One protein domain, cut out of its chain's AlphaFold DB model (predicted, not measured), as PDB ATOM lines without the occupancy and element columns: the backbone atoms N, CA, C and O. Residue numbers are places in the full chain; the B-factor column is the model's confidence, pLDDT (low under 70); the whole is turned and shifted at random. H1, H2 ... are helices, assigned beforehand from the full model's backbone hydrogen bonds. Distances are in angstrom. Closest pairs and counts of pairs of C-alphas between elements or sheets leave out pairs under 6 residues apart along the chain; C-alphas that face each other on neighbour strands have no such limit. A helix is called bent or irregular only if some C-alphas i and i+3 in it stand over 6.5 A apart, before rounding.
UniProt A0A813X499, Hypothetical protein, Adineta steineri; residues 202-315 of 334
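AT A GLANCE: This is residues 202 to 315 of the 334 residues of the protein "Hypothetical protein" of Adineta steineri (UniProt A0A813X499). A long bent helix, H2, folds back on itself as a V, and H3 crosses both of its arms to complete a three-piece helical core. From the far end of H3, a string of five short helices, H4 to H8, winds back along H3 to its beginning, while H1 packs on arm H2b. The printed part has 114 residues with eight named helices, H1 to H8 in chain order, and no named strand; the class is all helix, with mostly crossed packing. It is compact, with a radius of gyration of the C-alphas of 14.0 A and spans of 38 by 34 by 24 A.

HOW THE PARTS SIT: Start at H1, residues 202 to 205, then go on to H2, residues 214 to 246. By its hydrogen bonds H2 was assigned as one helix, but it is bent: C-alphas 227 and 230 are 9.1 A apart, between arm H2a, residues 214 to 227, and arm H2b, residues 230 to 246. H1 touches H2b at residues 240 to 244 alone, closest at the C-alphas of Glu 205 and Asn 240, 5.9 A. The arms touch, closest at C-alphas 224 and 233, 4.7 A, and run opposite ways at 37 degrees, only just a steep tilt. H3, residues 258 to 273, touches H2a, closest at C-alphas 221 and 265, 6.3 A, at a steep tilt of 58 degrees, the same way. H2b and H3 form a helical hairpin at a steep tilt of 38 degrees; their closest C-alphas, 234 and 265, are 7.1 A apart. Next, H4, residues 281 to 287, is close to H3 but not clearly touching, C-alphas 272 and 284 being the closest at 7.9 A. H5, residues 289 to 292, only just touches H2a, with 3 pairs of C-alphas within 8 A, the closest being 215 and 292, 6.8 A. H6, residues 296 to 299, and H7, residues 303 to 306, are each close to H3 but not clearly touching, with closest C-alphas 263 and 297 at 7.2 A and 259 and 306 at 7.6 A. H8, residues 310 to 314, touches H3 at residues 258 to 260 alone, closest at C-alphas 258 and 313, 4.9 A. Every O i to N i+4 pair is within hydrogen-bond range in H2a, H3 and H4; H2b has 12 of 13, H8 has 0 of 1 but 2 of 2 O i to N i+3 pairs, and H1, H5, H6 and H7 are too short for an i+4 pair.

IN THESE COORDINATES: Find C-alpha 202 at (329.282, 134.210, 262.958), where H1 begins. H2a is 20.0 A long, H2b 23.8 A and H3 22.7 A; look for the start of H3 at C-alpha 258, (341.795, 147.228, 250.204). H8 ends at C-alpha 314, (347.121, 147.901, 250.841).

THE WHOLE: The two C-alphas farthest apart, of Asp 278 and Asp 308, are 39.8 A apart. The printed part has no cut, and the link from H2 to H3 is long, with 11 residues. Mean pLDDT of the printed part is 86.7; look under 70 at residues 210 to 211 and 248 to 254.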
ATOM      1  N   ALA A 202     328.505 134.999 261.999       78.38
ATOM      2  CA  ALA A 202     329.282 134.210 262.958       78.38
ATOM      3  C   ALA A 202     330.311 133.259 262.304       78.38
ATOM      4  O   ALA A 202     331.478 133.247 262.686       78.38
ATOM      5  N   LYS A 203     329.917 132.483 261.283       78.12
ATOM      6  CA  LYS A 203     330.851 131.609 260.542       78.12
ATOM      7  C   LYS A 203     331.956 132.404 259.841       78.12
ATOM      8  O   LYS A 203     333.106 131.978 259.863       78.12
ATOM      9  N   PHE A 204     331.618 133.555 259.257       83.62
ATOM     10  CA  PHE A 204     332.600 134.446 258.638       83.62
ATOM     11  C   PHE A 204     333.570 135.040 259.673       83.62
ATOM     12  O   PHE A 204     334.776 134.931 259.490       83.62
ATOM     13  N   GLU A 205     333.056 135.573 260.787       85.06
ATOM     14  CA  GLU A 205     333.849 136.125 261.901       85.06
ATOM     15  C   GLU A 205     334.769 135.069 262.542       85.06
ATOM     16  O   GLU A 205     335.899 135.369 262.910       85.06
ATOM     17  N   SER A 206     334.318 133.814 262.634       85.06
ATOM     18  CA  SER A 206     335.114 132.690 263.160       85.06
ATOM     19  C   SER A 206     336.095 132.064 262.156       85.06
ATOM     20  O   SER A 206     336.759 131.083 262.486       85.06
ATOM     21  N   CYS A 207     336.152 132.570 260.921       82.25
ATOM     22  CA  CYS A 207     336.917 131.986 259.818       82.25
ATOM     23  C   CYS A 207     336.606 130.509 259.519       82.25
ATOM     24  O   CYS A 207     337.468 129.791 259.032       82.25
ATOM     25  N   THR A 208     335.375 130.055 259.772       75.56
ATOM     26  CA  THR A 208     334.923 128.678 259.479       75.56
ATOM     27  C   THR A 208     334.033 128.594 258.241       75.56
ATOM     28  O   THR A 208     333.494 127.534 257.915       75.56
ATOM     29  N   LEU A 209     333.838 129.718 257.545       72.69
ATOM     30  CA  LEU A 209     333.202 129.725 256.236       72.69
ATOM     31  C   LEU A 209     334.074 128.920 255.268       72.69
ATOM     32  O   LEU A 209     335.294 129.016 255.292       72.69
ATOM     33  N   THR A 210     333.452 128.135 254.408       64.44
ATOM     34  CA  THR A 210     334.167 127.107 253.654       64.44
ATOM     35  C   THR A 210     334.267 127.387 252.156       64.44
ATOM     36  O   THR A 210     334.838 126.605 251.396       64.44
ATOM     37  N   CYS A 211     333.712 128.511 251.715       66.56
ATOM     38  CA  CYS A 211     333.819 129.001 250.353       66.56
ATOM     39  C   CYS A 211     333.794 130.533 250.327       66.56
ATOM     40  O   CYS A 211     333.264 131.171 251.233       66.56
ATOM     41  N   TRP A 212     334.345 131.136 249.273       71.75
ATOM     42  CA  TRP A 212     334.318 132.584 249.071       71.75
ATOM     43  C   TRP A 212     333.950 132.893 247.622       71.75
ATOM     44  O   TRP A 212     334.602 132.419 246.696       71.75
ATOM     45  N   SER A 213     332.887 133.670 247.422       74.12
ATOM     46  CA  SER A 213     332.417 134.112 246.105       74.12
ATOM     47  C   SER A 213     332.005 135.578 246.161       74.12
ATOM     48  O   SER A 213     331.738 136.111 247.242       74.12
ATOM     49  N   HIS A 214     331.882 136.227 245.002       81.31
ATOM     50  CA  HIS A 214     331.413 137.612 244.927       81.31
ATOM     51  C   HIS A 214     330.043 137.814 245.594       81.31
ATOM     52  O   HIS A 214     329.868 138.715 246.410       81.31
ATOM     53  N   LYS A 215     329.082 136.909 245.353       77.75
ATOM     54  CA  LYS A 215     327.749 136.965 245.986       77.75
ATOM     55  C   LYS A 215     327.829 136.884 247.518       77.75
ATOM     56  O   LYS A 215     327.073 137.571 248.199       77.75
ATOM     57  N   ILE A 216     328.747 136.075 248.057       80.69
ATOM     58  CA  ILE A 216     328.986 135.967 249.506       80.69
ATOM     59  C   ILE A 216     329.543 137.277 250.059       80.69
ATOM     60  O   ILE A 216     329.046 137.763 251.074       80.69
ATOM     61  N   HIS A 217     330.518 137.873 249.373       86.69
ATOM     62  CA  HIS A 217     331.067 139.170 249.752       86.69
ATOM     63  C   HIS A 217     329.973 140.250 249.787       86.69
ATOM     64  O   HIS A 217     329.841 140.953 250.789       86.69
ATOM     65  N   LEU A 218     329.122 140.331 248.756       88.75
ATOM     66  CA  LEU A 218     327.985 141.260 248.735       88.75
ATOM     67  C   LEU A 218     327.014 141.027 249.901       88.75
ATOM     68  O   LEU A 218     326.552 141.990 250.508       88.75
ATOM     69  N   HIS A 219     326.713 139.769 250.228       87.88
ATOM     70  CA  HIS A 219     325.783 139.428 251.304       87.88
ATOM     71  C   HIS A 219     326.346 139.774 252.687       87.88
ATOM     72  O   HIS A 219     325.646 140.386 253.485       87.88
ATOM     73  N   ILE A 220     327.618 139.464 252.960       89.50
ATOM     74  CA  ILE A 220     328.287 139.841 254.218       89.50
ATOM     75  C   ILE A 220     328.302 141.359 254.378       89.50
ATOM     76  O   ILE A 220     327.925 141.875 255.431       89.50
ATOM     77  N   THR A 221     328.692 142.071 253.321       93.88
ATOM     78  CA  THR A 221     328.699 143.534 253.298       93.88
ATOM     79  C   THR A 221     327.302 144.084 253.576       93.88
ATOM     80  O   THR A 221     327.136 144.924 254.458       93.88
ATOM     81  N   TRP A 222     326.276 143.560 252.903       93.44
ATOM     82  CA  TRP A 222     324.887 143.950 253.134       93.44
ATOM     83  C   TRP A 222     324.434 143.683 254.577       93.44
ATOM     84  O   TRP A 222     323.839 144.567 255.190       93.44
ATOM     85  N   LEU A 223     324.763 142.525 255.159       90.88
ATOM     86  CA  LEU A 223     324.404 142.185 256.540       90.88
ATOM     87  C   LEU A 223     325.065 143.124 257.558       90.88
ATOM     88  O   LEU A 223     324.389 143.616 258.457       90.88
ATOM     89  N   TYR A 224     326.363 143.417 257.424       93.44
ATOM     90  CA  TYR A 224     327.038 144.355 258.329       93.44
ATOM     91  C   TYR A 224     326.479 145.771 258.213       93.44
ATOM     92  O   TYR A 224     326.273 146.435 259.227       93.44
ATOM     93  N   LEU A 225     326.215 146.238 256.991       94.12
ATOM     94  CA  LEU A 225     325.707 147.588 256.767       94.12
ATOM     95  C   LEU A 225     324.257 147.752 257.239       94.12
ATOM     96  O   LEU A 225     323.931 148.784 257.822       94.12
ATOM     97  N   THR A 226     323.399 146.749 257.038       91.19
ATOM     98  CA  THR A 226     321.994 146.791 257.485       91.19
ATOM     99  C   THR A 226     321.840 146.571 258.990       91.19
ATOM    100  O   THR A 226     321.012 147.240 259.605       91.19
ATOM    101  N   ARG A 227     322.650 145.692 259.601       89.88
ATOM    102  CA  ARG A 227     322.598 145.393 261.044       89.88
ATOM    103  C   ARG A 227     323.288 146.454 261.897       89.88
ATOM    104  O   ARG A 227     322.720 146.909 262.883       89.88
ATOM    105  N   ASP A 228     324.518 146.826 261.537       90.81
ATOM    106  CA  ASP A 228     325.396 147.639 262.390       90.81
ATOM    107  C   ASP A 228     325.502 149.103 261.915       90.81
ATOM    108  O   ASP A 228     326.072 149.953 262.606       90.81
ATOM    109  N   GLY A 229     324.962 149.415 260.731       90.62
ATOM    110  CA  GLY A 229     325.114 150.713 260.080       90.62
ATOM    111  C   GLY A 229     326.520 150.933 259.513       90.62
ATOM    112  O   GLY A 229     327.496 150.298 259.912       90.62
ATOM    113  N   ARG A 230     326.658 151.887 258.586       92.25
ATOM    114  CA  ARG A 230     327.905 152.109 257.831       92.25
ATOM    115  C   ARG A 230     329.143 152.312 258.706       92.25
ATOM    116  O   ARG A 230     330.178 151.712 258.443       92.25
ATOM    117  N   ARG A 231     329.053 153.146 259.752       90.19
ATOM    118  CA  ARG A 231     330.212 153.513 260.589       90.19
ATOM    119  C   ARG A 231     330.863 152.295 261.249       90.19
ATOM    120  O   ARG A 231     332.082 152.210 261.284       90.19
ATOM    121  N   ILE A 232     330.051 151.385 261.782       94.12
ATOM    122  CA  ILE A 232     330.531 150.181 262.473       94.12
ATOM    123  C   ILE A 232     330.771 149.060 261.456       94.12
ATOM    124  O   ILE A 232     331.794 148.382 261.518       94.12
ATOM    125  N   GLY A 233     329.857 148.900 260.496       93.75
ATOM    126  CA  GLY A 233     329.901 147.850 259.486       93.75
ATOM    127  C   GLY A 233     331.151 147.901 258.612       93.75
ATOM    128  O   GLY A 233     331.761 146.861 258.400       93.75
ATOM    129  N   VAL A 234     331.591 149.089 258.173       94.94
ATOM    130  CA  VAL A 234     332.830 149.245 257.384       94.94
ATOM    131  C   VAL A 234     334.020 148.631 258.124       94.94
ATOM    132  O   VAL A 234     334.689 147.762 257.572       94.94
ATOM    133  N   ASN A 235     334.252 149.031 259.378       94.69
ATOM    134  CA  ASN A 235     335.391 148.542 260.160       94.69
ATOM    135  C   ASN A 235     335.329 147.019 260.329       94.69
ATOM    136  O   ASN A 235     336.298 146.328 260.034       94.69
ATOM    137  N   LYS A 236     334.152 146.482 260.682       94.25
ATOM    138  CA  LYS A 236     333.962 145.032 260.818       94.25
ATOM    139  C   LYS A 236     334.196 144.271 259.514       94.25
ATOM    140  O   LYS A 236     334.736 143.170 259.561       94.25
ATOM    141  N   ILE A 237     333.796 144.810 258.362       94.56
ATOM    142  CA  ILE A 237     334.045 144.168 257.064       94.56
ATOM    143  C   ILE A 237     335.549 144.110 256.798       94.56
ATOM    144  O   ILE A 237     336.052 143.041 256.465       94.56
ATOM    145  N   PHE A 238     336.264 145.224 256.981       94.19
ATOM    146  CA  PHE A 238     337.709 145.288 256.761       94.19
ATOM    147  C   PHE A 238     338.481 144.333 257.676       94.19
ATOM    148  O   PHE A 238     339.263 143.521 257.179       94.19
ATOM    149  N   ASP A 239     338.227 144.391 258.984       92.00
ATOM    150  CA  ASP A 239     338.928 143.568 259.972       92.00
ATOM    151  C   ASP A 239     338.689 142.077 259.709       92.00
ATOM    152  O   ASP A 239     339.632 141.291 259.582       92.00
ATOM    153  N   ASN A 240     337.423 141.685 259.535       91.19
ATOM    154  CA  ASN A 240     337.077 140.282 259.337       91.19
ATOM    155  C   ASN A 240     337.480 139.764 257.951       91.19
ATOM    156  O   ASN A 240     337.928 138.628 257.863       91.19
ATOM    157  N   MET A 241     337.405 140.561 256.874       89.19
ATOM    158  CA  MET A 241     337.900 140.126 255.556       89.19
ATOM    159  C   MET A 241     339.405 139.902 255.556       89.19
ATOM    160  O   MET A 241     339.876 138.938 254.947       89.19
ATOM    161  N   LYS A 242     340.163 140.778 256.223       88.56
ATOM    162  CA  LYS A 242     341.612 140.629 256.333       88.56
ATOM    163  C   LYS A 242     341.960 139.358 257.108       88.56
ATOM    164  O   LYS A 242     342.708 138.536 256.587       88.56
ATOM    165  N   ASN A 243     341.346 139.152 258.276       88.00
ATOM    166  CA  ASN A 243     341.545 137.950 259.092       88.00
ATOM    167  C   ASN A 243     341.145 136.671 258.338       88.00
ATOM    168  O   ASN A 243     341.880 135.684 258.330       88.00
ATOM    169  N   PHE A 244     340.004 136.706 257.653       85.56
ATOM    170  CA  PHE A 244     339.470 135.582 256.898       85.56
ATOM    171  C   PHE A 244     340.366 135.165 255.731       85.56
ATOM    172  O   PHE A 244     340.745 133.997 255.640       85.56
ATOM    173  N   LEU A 245     340.755 136.103 254.862       81.25
ATOM    174  CA  LEU A 245     341.576 135.798 253.685       81.25
ATOM    175  C   LEU A 245     343.032 135.467 254.053       81.25
ATOM    176  O   LEU A 245     343.677 134.707 253.339       81.25
ATOM    177  N   GLN A 246     343.541 135.969 255.184       80.19
ATOM    178  CA  GLN A 246     344.867 135.597 255.698       80.19
ATOM    179  C   GLN A 246     344.903 134.206 256.353       80.19
ATOM    180  O   GLN A 246     345.969 133.598 256.418       80.19
ATOM    181  N   SER A 247     343.760 133.670 256.800       73.31
ATOM    182  CA  SER A 247     343.674 132.336 257.421       73.31
ATOM    183  C   SER A 247     343.955 131.163 256.461       73.31
ATOM    184  O   SER A 247     344.117 130.033 256.919       73.31
ATOM    185  N   ASN A 248     344.041 131.412 255.144       60.03
ATOM    186  CA  ASN A 248     344.372 130.445 254.082       60.03
ATOM    187  C   ASN A 248     343.476 129.187 253.985       60.03
ATOM    188  O   ASN A 248     343.825 128.252 253.270       60.03
ATOM    189  N   GLN A 249     342.309 129.143 254.639       60.22
ATOM    190  CA  GLN A 249     341.486 127.922 254.695       60.22
ATOM    191  C   GLN A 249     340.736 127.579 253.392       60.22
ATOM    192  O   GLN A 249     340.265 126.456 253.243       60.22
ATOM    193  N   ILE A 250     340.604 128.524 252.450       56.75
ATOM    194  CA  ILE A 250     339.709 128.373 251.282       56.75
ATOM    195  C   ILE A 250     340.462 128.396 249.953       56.75
ATOM    196  O   ILE A 250     340.140 127.620 249.056       56.75
ATOM    197  N   SER A 251     341.450 129.278 249.789       50.62
ATOM    198  CA  SER A 251     342.315 129.289 248.607       50.62
ATOM    199  C   SER A 251     343.534 130.191 248.829       50.62
ATOM    200  O   SER A 251     343.346 131.351 249.192       50.62
ATOM    201  N   PRO A 252     344.764 129.731 248.533       56.28
ATOM    202  CA  PRO A 252     345.971 130.559 248.623       56.28
ATOM    203  C   PRO A 252     346.047 131.655 247.541       56.28
ATOM    204  O   PRO A 252     346.953 132.486 247.558       56.28
ATOM    205  N   ILE A 253     345.119 131.651 246.576       55.31
ATOM    206  CA  ILE A 253     345.135 132.539 245.404       55.31
ATOM    207  C   ILE A 253     344.414 133.864 245.695       55.31
ATOM    208  O   ILE A 253     344.793 134.908 245.161       55.31
ATOM    209  N   VAL A 254     343.385 133.849 246.546       66.25
ATOM    210  CA  VAL A 254     342.557 135.034 246.807       66.25
ATOM    211  C   VAL A 254     343.171 135.850 247.937       66.25
ATOM    212  O   VAL A 254     343.051 135.504 249.110       66.25
ATOM    213  N   LYS A 255     343.820 136.959 247.582       79.81
ATOM    214  CA  LYS A 255     344.391 137.906 248.546       79.81
ATOM    215  C   LYS A 255     343.410 139.025 248.871       79.81
ATOM    216  O   LYS A 255     342.589 139.419 248.044       79.81
ATOM    217  N   PHE A 256     343.526 139.556 250.085       87.88
ATOM    218  CA  PHE A 256     342.809 140.762 250.480       87.88
ATOM    219  C   PHE A 256     343.214 141.947 249.592       87.88
ATOM    220  O   PHE A 256     344.394 142.134 249.304       87.88
ATOM    221  N   HIS A 257     342.232 142.753 249.186       92.06
ATOM    222  CA  HIS A 257     342.449 143.935 248.359       92.06
ATOM    223  C   HIS A 257     341.668 145.120 248.929       92.06
ATOM    224  O   HIS A 257     340.436 145.167 248.849       92.06
ATOM    225  N   PHE A 258     342.384 146.105 249.473       95.06
ATOM    226  CA  PHE A 258     341.795 147.228 250.204       95.06
ATOM    227  C   PHE A 258     340.829 148.047 249.343       95.06
ATOM    228  O   PHE A 258     339.658 148.197 249.693       95.06
ATOM    229  N   THR A 259     341.296 148.547 248.193       96.25
ATOM    230  CA  THR A 259     340.487 149.433 247.337       96.25
ATOM    231  C   THR A 259     339.227 148.737 246.809       96.25
ATOM    232  O   THR A 259     338.149 149.325 246.843       96.25
ATOM    233  N   LEU A 260     339.316 147.466 246.389       94.75
ATOM    234  CA  LEU A 260     338.144 146.700 245.947       94.75
ATOM    235  C   LEU A 260     337.154 146.437 247.089       94.75
ATOM    236  O   LEU A 260     335.948 146.542 246.882       94.75
ATOM    237  N   THR A 261     337.641 146.149 248.298       95.06
ATOM    238  CA  THR A 261     336.774 145.994 249.478       95.06
ATOM    239  C   THR A 261     336.001 147.287 249.746       95.06
ATOM    240  O   THR A 261     334.776 147.266 249.863       95.06
ATOM    241  N   TYR A 262     336.692 148.433 249.739       95.69
ATOM    242  CA  TYR A 262     336.051 149.740 249.889       95.69
ATOM    243  C   TYR A 262     335.016 150.014 248.792       95.69
ATOM    244  O   TYR A 262     333.907 150.466 249.078       95.69
ATOM    245  N   PHE A 263     335.371 149.732 247.536       96.75
ATOM    246  CA  PHE A 263     334.492 149.914 246.385       96.75
ATOM    247  C   PHE A 263     333.162 149.176 246.578       96.75
ATOM    248  O   PHE A 263     332.096 149.780 246.457       96.75
ATOM    249  N   TRP A 264     333.212 147.892 246.935       96.81
ATOM    250  CA  TRP A 264     332.004 147.091 247.122       96.81
ATOM    251  C   TRP A 264     331.170 147.548 248.317       96.81
ATOM    252  O   TRP A 264     329.946 147.606 248.203       96.81
ATOM    253  N   ILE A 265     331.808 147.966 249.416       96.25
ATOM    254  CA  ILE A 265     331.109 148.601 250.541       96.25
ATOM    255  C   ILE A 265     330.341 149.838 250.068       96.25
ATOM    256  O   ILE A 265     329.157 149.968 250.369       96.25
ATOM    257  N   GLN A 266     330.976 150.715 249.285       96.06
ATOM    258  CA  GLN A 266     330.343 151.933 248.782       96.06
ATOM    259  C   GLN A 266     329.154 151.634 247.857       96.06
ATOM    260  O   GLN A 266     328.111 152.280 247.964       96.06
ATOM    261  N   MET A 267     329.290 150.651 246.964       97.06
ATOM    262  CA  MET A 267     328.221 150.280 246.033       97.06
ATOM    263  C   MET A 267     327.022 149.648 246.747       97.06
ATOM    264  O   MET A 267     325.878 149.972 246.424       97.06
ATOM    265  N   VAL A 268     327.268 148.789 247.741       96.38
ATOM    266  CA  VAL A 268     326.201 148.172 248.541       96.38
ATOM    267  C   VAL A 268     325.517 149.205 249.437       96.38
ATOM    268  O   VAL A 268     324.292 149.235 249.479       96.38
ATOM    269  N   ASP A 269     326.268 150.090 250.094       95.69
ATOM    270  CA  ASP A 269     325.729 151.168 250.939       95.69
ATOM    271  C   ASP A 269     324.812 152.115 250.144       95.69
ATOM    272  O   ASP A 269     323.683 152.399 250.553       95.69
ATOM    273  N   LEU A 270     325.241 152.521 248.941       95.12
ATOM    274  CA  LEU A 270     324.418 153.316 248.028       95.12
ATOM    275  C   LEU A 270     323.127 152.584 247.641       95.12
ATOM    276  O   LEU A 270     322.055 153.191 247.604       95.12
ATOM    277  N   ALA A 271     323.225 151.296 247.316       95.06
ATOM    278  CA  ALA A 271     322.070 150.491 246.946       95.06
ATOM    279  C   ALA A 271     321.103 150.316 248.128       95.06
ATOM    280  O   ALA A 271     319.894 150.422 247.927       95.06
ATOM    281  N   ILE A 272     321.603 150.120 249.354       94.81
ATOM    282  CA  ILE A 272     320.778 150.052 250.572       94.81
ATOM    283  C   ILE A 272     320.005 151.360 250.750       94.81
ATOM    284  O   ILE A 272     318.789 151.337 250.907       94.81
ATOM    285  N   ALA A 273     320.683 152.504 250.650       93.50
ATOM    286  CA  ALA A 273     320.063 153.814 250.835       93.50
ATOM    287  C   ALA A 273     319.001 154.168 249.773       93.50
ATOM    288  O   ALA A 273     318.126 154.990 250.033       93.50
ATOM    289  N   LYS A 274     319.061 153.557 248.581       92.88
ATOM    290  CA  LYS A 274     318.079 153.742 247.495       92.88
ATOM    291  C   LYS A 274     316.879 152.794 247.564       92.88
ATOM    292  O   LYS A 274     315.991 152.890 246.721       92.88
ATOM    293  N   ASN A 275     316.860 151.860 248.509       91.00
ATOM    294  CA  ASN A 275     315.834 150.829 248.612       91.00
ATOM    295  C   ASN A 275     315.093 150.898 249.958       91.00
ATOM    296  O   ASN A 275     315.520 151.580 250.888       91.00
ATOM    297  N   SER A 276     313.964 150.187 250.057       84.88
ATOM    298  CA  SER A 276     313.280 150.011 251.344       84.88
ATOM    299  C   SER A 276     314.154 149.209 252.312       84.88
ATOM    300  O   SER A 276     314.873 148.299 251.893       84.88
ATOM    301  N   LYS A 277     314.051 149.518 253.607       83.81
ATOM    302  CA  LYS A 277     314.780 148.823 254.676       83.81
ATOM    303  C   LYS A 277     314.281 147.396 254.922       83.81
ATOM    304  O   LYS A 277     315.020 146.606 255.495       83.81
ATOM    305  N   ASP A 278     313.076 147.069 254.462       83.81
ATOM    306  CA  ASP A 278     312.415 145.790 254.761       83.81
ATOM    307  C   ASP A 278     312.777 144.659 253.783       83.81
ATOM    308  O   ASP A 278     312.267 143.549 253.908       83.81
ATOM    309  N   LEU A 279     313.634 144.925 252.790       82.44
ATOM    310  CA  LEU A 279     314.026 143.909 251.815       82.44
ATOM    311  C   LEU A 279     314.893 142.834 252.466       82.44
ATOM    312  O   LEU A 279     315.852 143.141 253.173       82.44
ATOM    313  N   ASN A 280     314.635 141.572 252.134       83.00
ATOM    314  CA  ASN A 280     315.628 140.526 252.368       83.00
ATOM    315  C   ASN A 280     316.742 140.587 251.302       83.00
ATOM    316  O   ASN A 280     316.607 141.232 250.259       83.00
ATOM    317  N   PHE A 281     317.863 139.894 251.537       81.88
ATOM    318  CA  PHE A 281     319.008 139.948 250.622       81.88
ATOM    319  C   PHE A 281     318.671 139.495 249.190       81.88
ATOM    320  O   PHE A 281     319.208 140.043 248.226       81.88
ATOM    321  N   LYS A 282     317.772 138.513 249.031       78.25
ATOM    322  CA  LYS A 282     317.362 138.024 247.709       78.25
ATOM    323  C   LYS A 282     316.666 139.138 246.924       78.25
ATOM    324  O   LYS A 282     317.089 139.448 245.815       78.25
ATOM    325  N   GLU A 283     315.675 139.781 247.530       80.06
ATOM    326  CA  GLU A 283     314.947 140.907 246.930       80.06
ATOM    327  C   GLU A 283     315.865 142.109 246.676       80.06
ATOM    328  O   GLU A 283     315.760 142.778 245.645       80.06
ATOM    329  N   PHE A 284     316.794 142.375 247.599       86.12
ATOM    330  CA  PHE A 284     317.797 143.426 247.452       86.12
ATOM    331  C   PHE A 284     318.666 143.209 246.206       86.12
ATOM    332  O   PHE A 284     318.845 144.137 245.417       86.12
ATOM    333  N   ILE A 285     319.180 141.994 245.997       85.06
ATOM    334  CA  ILE A 285     320.002 141.671 244.826       85.06
ATOM    335  C   ILE A 285     319.181 141.657 243.538       85.06
ATOM    336  O   ILE A 285     319.671 142.138 242.521       85.06
ATOM    337  N   GLU A 286     317.940 141.167 243.557       79.62
ATOM    338  CA  GLU A 286     317.060 141.193 242.380       79.62
ATOM    339  C   GLU A 286     316.823 142.629 241.888       79.62
ATOM    340  O   GLU A 286     316.939 142.902 240.691       79.62
ATOM    341  N   LYS A 287     316.598 143.576 242.809       83.50
ATOM    342  CA  LYS A 287     316.451 145.006 242.484       83.50
ATOM    343  C   LYS A 287     317.761 145.695 242.098       83.50
ATOM    344  O   LYS A 287     317.738 146.706 241.401       83.50
ATOM    345  N   ASN A 288     318.902 145.160 242.526       89.00
ATOM    346  CA  ASN A 288     320.228 145.737 242.299       89.00
ATOM    347  C   ASN A 288     321.149 144.756 241.557       89.00
ATOM    348  O   ASN A 288     322.325 144.617 241.889       89.00
ATOM    349  N   SER A 289     320.622 144.083 240.529       86.25
ATOM    350  CA  SER A 289     321.306 142.986 239.824       86.25
ATOM    351  C   SER A 289     322.644 143.383 239.190       86.25
ATOM    352  O   SER A 289     323.533 142.545 239.052       86.25
ATOM    353  N   HIS A 290     322.837 144.670 238.886       85.75
ATOM    354  CA  HIS A 290     324.112 145.232 238.432       85.75
ATOM    355  C   HIS A 290     325.270 144.998 239.421       85.75
ATOM    356  O   HIS A 290     326.415 144.902 238.987       85.75
ATOM    357  N   LEU A 291     324.993 144.848 240.724       89.44
ATOM    358  CA  LEU A 291     326.007 144.527 241.735       89.44
ATOM    359  C   LEU A 291     326.622 143.136 241.529       89.44
ATOM    360  O   LEU A 291     327.752 142.919 241.950       89.44
ATOM    361  N   LEU A 292     325.925 142.206 240.862       79.75
ATOM    362  CA  LEU A 292     326.446 140.866 240.560       79.75
ATOM    363  C   LEU A 292     327.533 140.869 239.475       79.75
ATOM    364  O   LEU A 292     328.226 139.867 239.313       79.75
ATOM    365  N   ASN A 293     327.694 141.967 238.731       83.25
ATOM    366  CA  ASN A 293     328.774 142.098 237.763       83.25
ATOM    367  C   ASN A 293     330.109 142.320 238.490       83.25
ATOM    368  O   ASN A 293     330.422 143.442 238.873       83.25
ATOM    369  N   GLU A 294     330.923 141.273 238.623       84.38
ATOM    370  CA  GLU A 294     332.250 141.329 239.263       84.38
ATOM    371  C   GLU A 294     333.179 142.385 238.652       84.38
ATOM    372  O   GLU A 294     334.044 142.913 239.341       84.38
ATOM    373  N   ASN A 295     332.966 142.754 237.386       91.00
ATOM    374  CA  ASN A 295     333.765 143.747 236.674       91.00
ATOM    375  C   ASN A 295     333.259 145.190 236.841       91.00
ATOM    376  O   ASN A 295     333.812 146.087 236.213       91.00
ATOM    377  N   LEU A 296     332.239 145.448 237.670       92.88
ATOM    378  CA  LEU A 296     331.649 146.786 237.839       92.88
ATOM    379  C   LEU A 296     332.674 147.856 238.253       92.88
ATOM    380  O   LEU A 296     332.539 149.021 237.889       92.88
ATOM    381  N   PHE A 297     333.722 147.477 238.988       95.62
ATOM    382  CA  PHE A 297     334.795 148.401 239.367       95.62
ATOM    383  C   PHE A 297     335.556 148.964 238.155       95.62
ATOM    384  O   PHE A 297     336.094 150.067 238.245       95.62
ATOM    385  N   LEU A 298     335.568 148.268 237.012       96.00
ATOM    386  CA  LEU A 298     336.220 148.735 235.782       96.00
ATOM    387  C   LEU A 298     335.503 149.921 235.129       96.00
ATOM    388  O   LEU A 298     336.094 150.601 234.296       96.00
ATOM    389  N   ASP A 299     334.273 150.228 235.544       96.56
ATOM    390  CA  ASP A 299     333.587 151.457 235.133       96.56
ATOM    391  C   ASP A 299     334.150 152.703 235.842       96.56
ATOM    392  O   ASP A 299     333.849 153.832 235.449       96.56
ATOM    393  N   TYR A 300     334.910 152.502 236.923       97.50
ATOM    394  CA  TYR A 300     335.442 153.545 237.803       97.50
ATOM    395  C   TYR A 300     336.972 153.581 237.784       97.50
ATOM    396  O   TYR A 300     337.557 154.660 237.892       97.50
ATOM    397  N   TYR A 301     337.610 152.427 237.600       97.38
ATOM    398  CA  TYR A 301     339.055 152.262 237.642       97.38
ATOM    399  C   TYR A 301     339.610 151.704 236.332       97.38
ATOM    400  O   TYR A 301     339.123 150.699 235.811       97.38
ATOM    401  N   LYS A 302     340.716 152.268 235.843       96.94
ATOM    402  CA  LYS A 302     341.542 151.607 234.826       96.94
ATOM    403  C   LYS A 302     342.195 150.369 235.436       96.94
ATOM    404  O   LYS A 302     342.637 150.393 236.584       96.94
ATOM    405  N   LYS A 303     342.366 149.312 234.632       94.94
ATOM    406  CA  LYS A 303     343.055 148.075 235.052       94.94
ATOM    407  C   LYS A 303     344.427 148.353 235.674       94.94
ATOM    408  O   LYS A 303     344.714 147.826 236.737       94.94
ATOM    409  N   LYS A 304     345.212 149.261 235.085       94.38
ATOM    410  CA  LYS A 304     346.530 149.647 235.611       94.38
ATOM    411  C   LYS A 304     346.476 150.240 237.024       94.38
ATOM    412  O   LYS A 304     347.380 150.031 237.821       94.38
ATOM    413  N   THR A 305     345.413 150.973 237.334       93.69
ATOM    414  CA  THR A 305     345.247 151.668 238.615       93.69
ATOM    415  C   THR A 305     344.800 150.723 239.722       93.69
ATOM    416  O   THR A 305     345.161 150.944 240.876       93.69
ATOM    417  N   ILE A 306     344.033 149.680 239.384       93.88
ATOM    418  CA  ILE A 306     343.431 148.769 240.366       93.88
ATOM    419  C   ILE A 306     344.087 147.383 240.417       93.88
ATOM    420  O   ILE A 306     344.246 146.851 241.502       93.88
ATOM    421  N   LEU A 307     344.493 146.806 239.283       89.31
ATOM    422  CA  LEU A 307     345.083 145.462 239.205       89.31
ATOM    423  C   LEU A 307     346.615 145.497 239.263       89.31
ATOM    424  O   LEU A 307     347.215 144.683 239.959       89.31
ATOM    425  N   ASP A 308     347.237 146.455 238.568       90.19
ATOM    426  CA  ASP A 308     348.701 146.503 238.412       90.19
ATOM    427  C   ASP A 308     349.393 147.368 239.482       90.19
ATOM    428  O   ASP A 308     350.619 147.448 239.516       90.19
ATOM    429  N   ASN A 309     348.624 148.039 240.346       91.69
ATOM    430  CA  ASN A 309     349.129 148.931 241.385       91.69
ATOM    431  C   ASN A 309     349.100 148.245 242.765       91.69
ATOM    432  O   ASN A 309     348.024 148.143 243.363       91.69
ATOM    433  N   PRO A 310     350.255 147.849 243.333       92.00
ATOM    434  CA  PRO A 310     350.309 147.213 244.649       92.00
ATOM    435  C   PRO A 310     349.706 148.077 245.762       92.00
ATOM    436  O   PRO A 310     349.055 147.553 246.664       92.00
ATOM    437  N   ALA A 311     349.823 149.408 245.667       93.75
ATOM    438  CA  ALA A 311     349.266 150.312 246.671       93.75
ATOM    439  C   ALA A 311     347.735 150.196 246.777       93.75
ATOM    440  O   ALA A 311     347.180 150.380 247.856       93.75
ATOM    441  N   ALA A 312     347.037 149.837 245.692       93.75
ATOM    442  CA  ALA A 312     345.587 149.655 245.718       93.75
ATOM    443  C   ALA A 312     345.150 148.435 246.556       93.75
ATOM    444  O   ALA A 312     344.010 148.389 247.041       93.75
ATOM    445  N   GLN A 313     346.046 147.458 246.750       90.94
ATOM    446  CA  GLN A 313     345.805 146.288 247.598       90.94
ATOM    447  C   GLN A 313     345.935 146.616 249.088       90.94
ATOM    448  O   GLN A 313     345.229 146.013 249.895       90.94
ATOM    449  N   GLU A 314     346.783 147.581 249.447       92.38
ATOM    450  CA  GLU A 314     347.121 147.901 250.841       92.38
ATOM    451  C   GLU A 314     346.344 149.097 251.401       92.38
ATOM    452  O   GLU A 314     346.030 149.124 252.589       92.38
ATOM    453  N   GLN A 315     345.997 150.065 250.551       94.06
ATOM    454  CA  GLN A 315     345.312 151.294 250.944       94.06
ATOM    455  C   GLN A 315     344.266 151.724 249.913       94.06
ATOM    456  O   GLN A 315     344.180 151.178 248.811       94.06
TER     457      GLN A 315